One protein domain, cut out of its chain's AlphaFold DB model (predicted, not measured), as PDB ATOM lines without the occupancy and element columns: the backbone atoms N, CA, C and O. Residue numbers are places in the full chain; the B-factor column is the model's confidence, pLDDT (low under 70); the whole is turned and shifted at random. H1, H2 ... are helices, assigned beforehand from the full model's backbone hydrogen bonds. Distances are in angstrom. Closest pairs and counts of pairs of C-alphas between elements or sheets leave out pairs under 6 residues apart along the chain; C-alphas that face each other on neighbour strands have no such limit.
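What this domain is: This is residues 2 to 12 and 37 to 83 of the 94 residues of an uncharacterized protein of Allomyces macrogynus (strain ATCC 38327) (UniProt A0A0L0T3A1). There is little regular structure: a loose body of loops with one longer helix, H2, leading away from it, residues 75 to 81 sticking out, and a short helix, H1, packed beside the loops. The 58 printed residues have two named helices, H1 then H2, holding 17 residues, and no named strand; the class is all helix. The whole is loose, with a radius of gyration of the C-alphas of 13.0 A, and only just elongated, spanning 41 by 21 by 15 A.

How they stand to each other: H2, residues 69 to 81, stands free over residues 75 to 81. Just before it, residues 67 to 68 pair antiparallel with residues 40 to 41. H1, residues 2 to 5, is apart from H2. Every O i to N i+4 pair is within hydrogen-bond range in H2; H1 is too short for such a pair.

Where its parts are: H2 runs 18.0 A from C-alpha 69 at (239.751, 216.949, 214.918) to C-alpha 81 at (257.613, 215.157, 213.719). H1 spans 5.1 A, beginning at C-alpha 2 (238.880, 227.184, 209.339).

The domain as a whole: The farthest C-alphas, of Lys 52 and Ala 83, are 43.0 A apart. Residues 13 to 36 are not printed; C-alphas 12 and 37 are 20.2 A apart across this cut, which the link H1 to H2 crosses. Residues 37 to 68 hold no named element. Only residue 83 has pLDDT under 70.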
ATOM      1  N   ILE A   2     239.803 226.238 210.000       96.19
ATOM      2  CA  ILE A   2     238.880 227.184 209.339       96.19
ATOM      3  C   ILE A   2     238.746 226.975 207.825       96.19
ATOM      4  O   ILE A   2     237.628 226.858 207.336       96.19
ATOM      5  N   ALA A   3     239.857 226.814 207.097       95.62
ATOM      6  CA  ALA A   3     239.804 226.593 205.650       95.62
ATOM      7  C   ALA A   3     238.966 225.366 205.244       95.62
ATOM      8  O   ALA A   3     238.370 225.371 204.169       95.62
ATOM      9  N   ARG A   4     238.880 224.338 206.106       96.12
ATOM     10  CA  ARG A   4     238.001 223.180 205.896       96.12
ATOM     11  C   ARG A   4     236.536 223.536 206.127       96.12
ATOM     12  O   ARG A   4     235.721 223.232 205.265       96.12
ATOM     13  N   TYR A   5     236.205 224.199 207.235       96.88
ATOM     14  CA  TYR A   5     234.826 224.630 207.504       96.88
ATOM     15  C   TYR A   5     234.253 225.495 206.385       96.88
ATOM     16  O   TYR A   5     233.081 225.364 206.045       96.88
ATOM     17  N   THR A   6     235.092 226.343 205.795       96.88
ATOM     18  CA  THR A   6     234.664 227.331 204.806       96.88
ATOM     19  C   THR A   6     234.914 226.910 203.359       96.88
ATOM     20  O   THR A   6     234.888 227.766 202.477       96.88
ATOM     21  N   ASN A   7     235.256 225.641 203.109       96.44
ATOM     22  CA  ASN A   7     235.607 225.126 201.780       96.44
ATOM     23  C   ASN A   7     236.579 226.036 200.997       96.44
ATOM     24  O   ASN A   7     236.353 226.376 199.842       96.44
ATOM     25  N   ARG A   8     237.655 226.479 201.656       94.81
ATOM     26  CA  ARG A   8     238.659 227.433 201.145       94.81
ATOM     27  C   ARG A   8     238.186 228.862 200.847       94.81
ATOM     28  O   ARG A   8     239.006 229.639 200.381       94.81
ATOM     29  N   THR A   9     236.959 229.256 201.193       95.38
ATOM     30  CA  THR A   9     236.568 230.682 201.177       95.38
ATOM     31  C   THR A   9     237.483 231.516 202.079       95.38
ATOM     32  O   THR A   9     237.952 232.577 201.680       95.38
ATOM     33  N   PHE A  10     237.806 231.012 203.274       95.56
ATOM     34  CA  PHE A  10     238.902 231.535 204.086       95.56
ATOM     35  C   PHE A  10     240.145 230.665 203.906       95.56
ATOM     36  O   PHE A  10     240.117 229.445 204.095       95.56
ATOM     37  N   HIS A  11     241.253 231.301 203.535       93.44
ATOM     38  CA  HIS A  11     242.496 230.612 203.218       93.44
ATOM     39  C   HIS A  11     243.375 230.426 204.455       93.44
ATOM     40  O   HIS A  11     243.574 231.344 205.247       93.44
ATOM     41  N   SER A  12     243.977 229.243 204.576       94.38
ATOM     42  CA  SER A  12     245.105 229.031 205.485       94.38
ATOM     43  C   SER A  12     246.366 229.574 204.814       94.38
ATOM     44  O   SER A  12     247.012 228.871 204.038       94.38
ATOM     45  N   ALA A  37     238.831 217.566 220.966       97.00
ATOM     46  CA  ALA A  37     239.459 216.452 220.251       97.00
ATOM     47  C   ALA A  37     238.467 215.615 219.420       97.00
ATOM     48  O   ALA A  37     238.781 215.190 218.307       97.00
ATOM     49  N   ASP A  38     237.257 215.422 219.933       98.00
ATOM     50  CA  ASP A  38     236.195 214.596 219.360       98.00
ATOM     51  C   ASP A  38     235.314 215.336 218.337       98.00
ATOM     52  O   ASP A  38     234.445 214.729 217.702       98.00
ATOM     53  N   VAL A  39     235.545 216.635 218.119       98.12
ATOM     54  CA  VAL A  39     234.753 217.431 217.177       98.12
ATOM     55  C   VAL A  39     234.879 216.879 215.760       98.12
ATOM     56  O   VAL A  39     235.964 216.794 215.181       98.12
ATOM     57  N   VAL A  40     233.729 216.574 215.155       97.81
ATOM     58  CA  VAL A  40     233.633 216.173 213.748       97.81
ATOM     59  C   VAL A  40     233.600 217.412 212.857       97.81
ATOM     60  O   VAL A  40     232.617 218.157 212.808       97.81
ATOM     61  N   VAL A  41     234.662 217.607 212.087       97.19
ATOM     62  CA  VAL A  41     234.839 218.752 211.199       97.19
ATOM     63  C   VAL A  41     234.410 218.404 209.781       97.19
ATOM     64  O   VAL A  41     234.976 217.521 209.141       97.19
ATOM     65  N   ARG A  42     233.448 219.157 209.252       97.38
ATOM     66  CA  ARG A  42     232.964 219.079 207.865       97.38
ATOM     67  C   ARG A  42     232.744 220.480 207.311       97.38
ATOM     68  O   ARG A  42     232.637 221.425 208.088       97.38
ATOM     69  N   VAL A  43     232.661 220.613 205.990       97.75
ATOM     70  CA  VAL A  43     232.270 221.884 205.363       97.75
ATOM     71  C   VAL A  43     230.909 222.320 205.914       97.75
ATOM     72  O   VAL A  43     229.985 221.511 206.024       97.75
ATOM     73  N   LEU A  44     230.798 223.588 206.307       96.56
ATOM     74  CA  LEU A  44     229.544 224.159 206.785       96.56
ATOM     75  C   LEU A  44     228.590 224.393 205.601       96.56
ATOM     76  O   LEU A  44     229.055 224.802 204.538       96.56
ATOM     77  N   PRO A  45     227.263 224.214 205.769       96.00
ATOM     78  CA  PRO A  45     226.299 224.333 204.669       96.00
ATOM     79  C   PRO A  45     226.376 225.661 203.903       96.00
ATOM     80  O   PRO A  45     226.314 225.671 202.679       96.00
ATOM     81  N   GLU A  46     226.587 226.770 204.616       96.88
ATOM     82  CA  GLU A  46     226.727 228.123 204.052       96.88
ATOM     83  C   GLU A  46     227.912 228.255 203.074       96.88
ATOM     84  O   GLU A  46     227.909 229.149 202.234       96.88
ATOM     85  N   PHE A  47     228.907 227.367 203.173       97.00
ATOM     86  CA  PHE A  47     230.146 227.383 202.392       97.00
ATOM     87  C   PHE A  47     230.265 226.217 201.394       97.00
ATOM     88  O   PHE A  47     231.310 226.049 200.761       97.00
ATOM     89  N   MET A  48     229.223 225.396 201.244       96.19
ATOM     90  CA  MET A  48     229.136 224.431 200.141       96.19
ATOM     91  C   MET A  48     229.025 225.172 198.796       96.19
ATOM     92  O   MET A  48     228.545 226.303 198.793       96.19
ATOM     93  N   PRO A  49     229.417 224.580 197.650       94.50
ATOM     94  CA  PRO A  49     229.192 225.197 196.340       94.50
ATOM     95  C   PRO A  49     227.728 225.640 196.164       94.50
ATOM     96  O   PRO A  49     226.808 224.853 196.381       94.50
ATOM     97  N   GLY A  50     227.517 226.916 195.824       92.75
ATOM     98  CA  GLY A  50     226.187 227.546 195.754       92.75
ATOM     99  C   GLY A  50     225.615 228.042 197.094       92.75
ATOM    100  O   GLY A  50     224.522 228.605 197.119       92.75
ATOM    101  N   GLY A  51     226.332 227.858 198.204       94.88
ATOM    102  CA  GLY A  51     225.985 228.385 199.522       94.88
ATOM    103  C   GLY A  51     226.169 229.902 199.618       94.88
ATOM    104  O   GLY A  51     226.984 230.497 198.914       94.88
ATOM    105  N   LYS A  52     225.416 230.542 200.519       96.62
ATOM    106  CA  LYS A  52     225.354 232.008 200.662       96.62
ATOM    107  C   LYS A  52     226.704 232.658 200.991       96.62
ATOM    108  O   LYS A  52     226.915 233.813 200.625       96.62
ATOM    109  N   LEU A  53     227.585 231.953 201.695       96.44
ATOM    110  CA  LEU A  53     228.908 232.439 202.093       96.44
ATOM    111  C   LEU A  53     230.044 231.776 201.305       96.44
ATOM    112  O   LEU A  53     231.207 232.029 201.605       96.44
ATOM    113  N   ALA A  54     229.739 230.923 200.328       94.94
ATOM    114  CA  ALA A  54     230.759 230.275 199.521       94.94
ATOM    115  C   ALA A  54     231.456 231.285 198.603       94.94
ATOM    116  O   ALA A  54     230.828 232.198 198.065       94.94
ATOM    117  N   ASN A  55     232.756 231.094 198.379       92.44
ATOM    118  CA  ASN A  55     233.442 231.770 197.285       92.44
ATOM    119  C   ASN A  55     232.782 231.354 195.947       92.44
ATOM    120  O   ASN A  55     232.784 230.158 195.643       92.44
ATOM    121  N   PRO A  56     232.256 232.296 195.136       91.06
ATOM    122  CA  PRO A  56     231.599 231.984 193.864       91.06
ATOM    123  C   PRO A  56     232.482 231.242 192.850       91.06
ATOM    124  O   PRO A  56     231.966 230.560 191.969       91.06
ATOM    125  N   GLU A  57     233.805 231.365 192.961       89.31
ATOM    126  CA  GLU A  57     234.767 230.678 192.092       89.31
ATOM    127  C   GLU A  57     234.947 229.198 192.467       89.31
ATOM    128  O   GLU A  57     235.403 228.392 191.656       89.31
ATOM    129  N   VAL A  58     234.583 228.816 193.696       86.44
ATOM    130  CA  VAL A  58     234.720 227.447 194.195       86.44
ATOM    131  C   VAL A  58     233.497 226.629 193.789       86.44
ATOM    132  O   VAL A  58     232.442 226.682 194.418       86.44
ATOM    133  N   GLN A  59     233.659 225.841 192.729       86.94
ATOM    134  CA  GLN A  59     232.597 224.992 192.173       86.94
ATOM    135  C   GLN A  59     232.578 223.577 192.769       86.94
ATOM    136  O   GLN A  59     231.591 222.858 192.641       86.94
ATOM    137  N   GLU A  60     233.649 223.184 193.459       92.50
ATOM    138  CA  GLU A  60     233.832 221.839 193.998       92.50
ATOM    139  C   GLU A  60     234.006 221.845 195.520       92.50
ATOM    140  O   GLU A  60     234.409 222.833 196.144       92.50
ATOM    141  N   VAL A  61     233.718 220.704 196.143       94.31
ATOM    142  CA  VAL A  61     233.955 220.496 197.573       94.31
ATOM    143  C   VAL A  61     235.384 219.985 197.761       94.31
ATOM    144  O   VAL A  61     235.659 218.805 197.562       94.31
ATOM    145  N   TYR A  62     236.300 220.850 198.200       94.44
ATOM    146  CA  TYR A  62     237.704 220.480 198.438       94.44
ATOM    147  C   TYR A  62     237.890 219.517 199.616       94.44
ATOM    148  O   TYR A  62     238.929 218.866 199.737       94.44
ATOM    149  N   PHE A  63     236.905 219.448 200.513       94.94
ATOM    150  CA  PHE A  63     236.939 218.625 201.718       94.94
ATOM    151  C   PHE A  63     235.684 217.740 201.789       94.94
ATOM    152  O   PHE A  63     234.775 218.034 202.566       94.94
ATOM    153  N   PRO A  64     235.605 216.683 200.959       87.56
ATOM    154  CA  PRO A  64     234.361 215.944 200.726       87.56
ATOM    155  C   PRO A  64     233.898 215.112 201.929       87.56
ATOM    156  O   PRO A  64     232.705 214.878 202.087       87.56
ATOM    157  N   GLY A  65     234.826 214.671 202.784       92.12
ATOM    158  CA  GLY A  65     234.527 213.857 203.962       92.12
ATOM    159  C   GLY A  65     234.670 214.626 205.279       92.12
ATOM    160  O   GLY A  65     235.561 215.487 205.390       92.12
ATOM    161  N   PRO A  66     233.841 214.309 206.293       96.38
ATOM    162  CA  PRO A  66     234.108 214.737 207.657       96.38
ATOM    163  C   PRO A  66     235.431 214.140 208.159       96.38
ATOM    164  O   PRO A  66     235.857 213.086 207.697       96.38
ATOM    165  N   ILE A  67     236.071 214.811 209.114       97.25
ATOM    166  CA  ILE A  67     237.254 214.312 209.825       97.25
ATOM    167  C   ILE A  67     237.128 214.654 211.309       97.25
ATOM    168  O   ILE A  67     236.666 215.747 211.639       97.25
ATOM    169  N   VAL A  68     237.521 213.746 212.200       98.12
ATOM    170  CA  VAL A  68     237.613 214.049 213.638       98.12
ATOM    171  C   VAL A  68     238.820 214.958 213.873       98.12
ATOM    172  O   VAL A  68     239.866 214.786 213.246       98.12
ATOM    173  N   PHE A  69     238.688 215.966 214.735       97.62
ATOM    174  CA  PHE A  69     239.751 216.949 214.918       97.62
ATOM    175  C   PHE A  69     241.059 216.331 215.415       97.62
ATOM    176  O   PHE A  69     242.117 216.628 214.856       97.62
ATOM    177  N   GLU A  70     240.989 215.430 216.393       97.50
ATOM    178  CA  GLU A  70     242.156 214.705 216.891       97.50
ATOM    179  C   GLU A  70     242.881 213.947 215.773       97.50
ATOM    180  O   GLU A  70     244.101 214.038 215.661       97.50
ATOM    181  N   GLU A  71     242.145 213.264 214.894       96.81
ATOM    182  CA  GLU A  71     242.728 212.541 213.759       96.81
ATOM    183  C   GLU A  71     243.494 213.495 212.831       96.81
ATOM    184  O   GLU A  71     244.619 213.215 212.408       96.81
ATOM    185  N   HIS A  72     242.920 214.667 212.537       95.31
ATOM    186  CA  HIS A  72     243.618 215.688 211.762       95.31
ATOM    187  C   HIS A  72     244.900 216.158 212.462       95.31
ATOM    188  O   HIS A  72     245.947 216.256 211.814       95.31
ATOM    189  N   LEU A  73     244.830 216.435 213.766       94.94
ATOM    190  CA  LEU A  73     245.961 216.912 214.555       94.94
ATOM    191  C   LEU A  73     247.089 215.874 214.602       94.94
ATOM    192  O   LEU A  73     248.241 216.214 214.332       94.94
ATOM    193  N   GLN A  74     246.759 214.605 214.851       94.62
ATOM    194  CA  GLN A  74     247.710 213.494 214.828       94.62
ATOM    195  C   GLN A  74     248.360 213.343 213.447       94.62
ATOM    196  O   GLN A  74     249.580 213.209 213.355       94.62
ATOM    197  N   ASN A  75     247.586 213.438 212.360       94.31
ATOM    198  CA  ASN A  75     248.117 213.381 210.996       94.31
ATOM    199  C   ASN A  75     249.123 214.509 210.710       94.31
ATOM    200  O   ASN A  75     250.177 214.260 210.121       94.31
ATOM    201  N   MET A  76     248.832 215.743 211.137       92.38
ATOM    202  CA  MET A  76     249.750 216.877 210.963       92.38
ATOM    203  C   MET A  76     250.991 216.739 211.844       92.38
ATOM    204  O   MET A  76     252.106 216.913 211.355       92.38
ATOM    205  N   TYR A  77     250.818 216.342 213.106       92.75
ATOM    206  CA  TYR A  77     251.930 216.103 214.021       92.75
ATOM    207  C   TYR A  77     252.866 215.014 213.484       92.75
ATOM    208  O   TYR A  77     254.075 215.218 213.410       92.75
ATOM    209  N   ASN A  78     252.314 213.902 212.996       92.38
ATOM    210  CA  ASN A  78     253.078 212.830 212.362       92.38
ATOM    211  C   ASN A  78     253.761 213.290 211.066       92.38
ATOM    212  O   ASN A  78     254.896 212.899 210.808       92.38
ATOM    213  N   SER A  79     253.124 214.151 210.267       89.06
ATOM    214  CA  SER A  79     253.745 214.713 209.061       89.06
ATOM    215  C   SER A  79     254.933 215.632 209.365       89.06
ATOM    216  O   SER A  79     255.805 215.784 208.506       89.06
ATOM    217  N   THR A  80     254.950 216.297 210.523       88.44
ATOM    218  CA  THR A  80     256.012 217.239 210.909       88.44
ATOM    219  C   THR A  80     257.105 216.574 211.744       88.44
ATOM    220  O   THR A  80     258.285 216.831 211.508       88.44
ATOM    221  N   TYR A  81     256.727 215.718 212.693       88.94
ATOM    222  CA  TYR A  81     257.613 215.157 213.719       88.94
ATOM    223  C   TYR A  81     257.736 213.627 213.672       88.94
ATOM    224  O   TYR A  81     258.611 213.069 214.333       88.94
ATOM    225  N   GLY A  82     256.891 212.927 212.910       85.62
ATOM    226  CA  GLY A  82     256.976 211.475 212.763       85.62
ATOM    227  C   GLY A  82     258.267 211.069 212.049       85.62
ATOM    228  O   GLY A  82     258.581 211.581 210.973       85.62
ATOM    229  N   ALA A  83     259.032 210.148 212.643       63.22
ATOM    230  CA  ALA A  83     260.263 209.636 212.046       63.22
ATOM    231  C   ALA A  83     259.989 209.087 210.631       63.22
ATOM    232  O   ALA A  83     259.072 208.293 210.420       63.22
TER     233      ALA A  83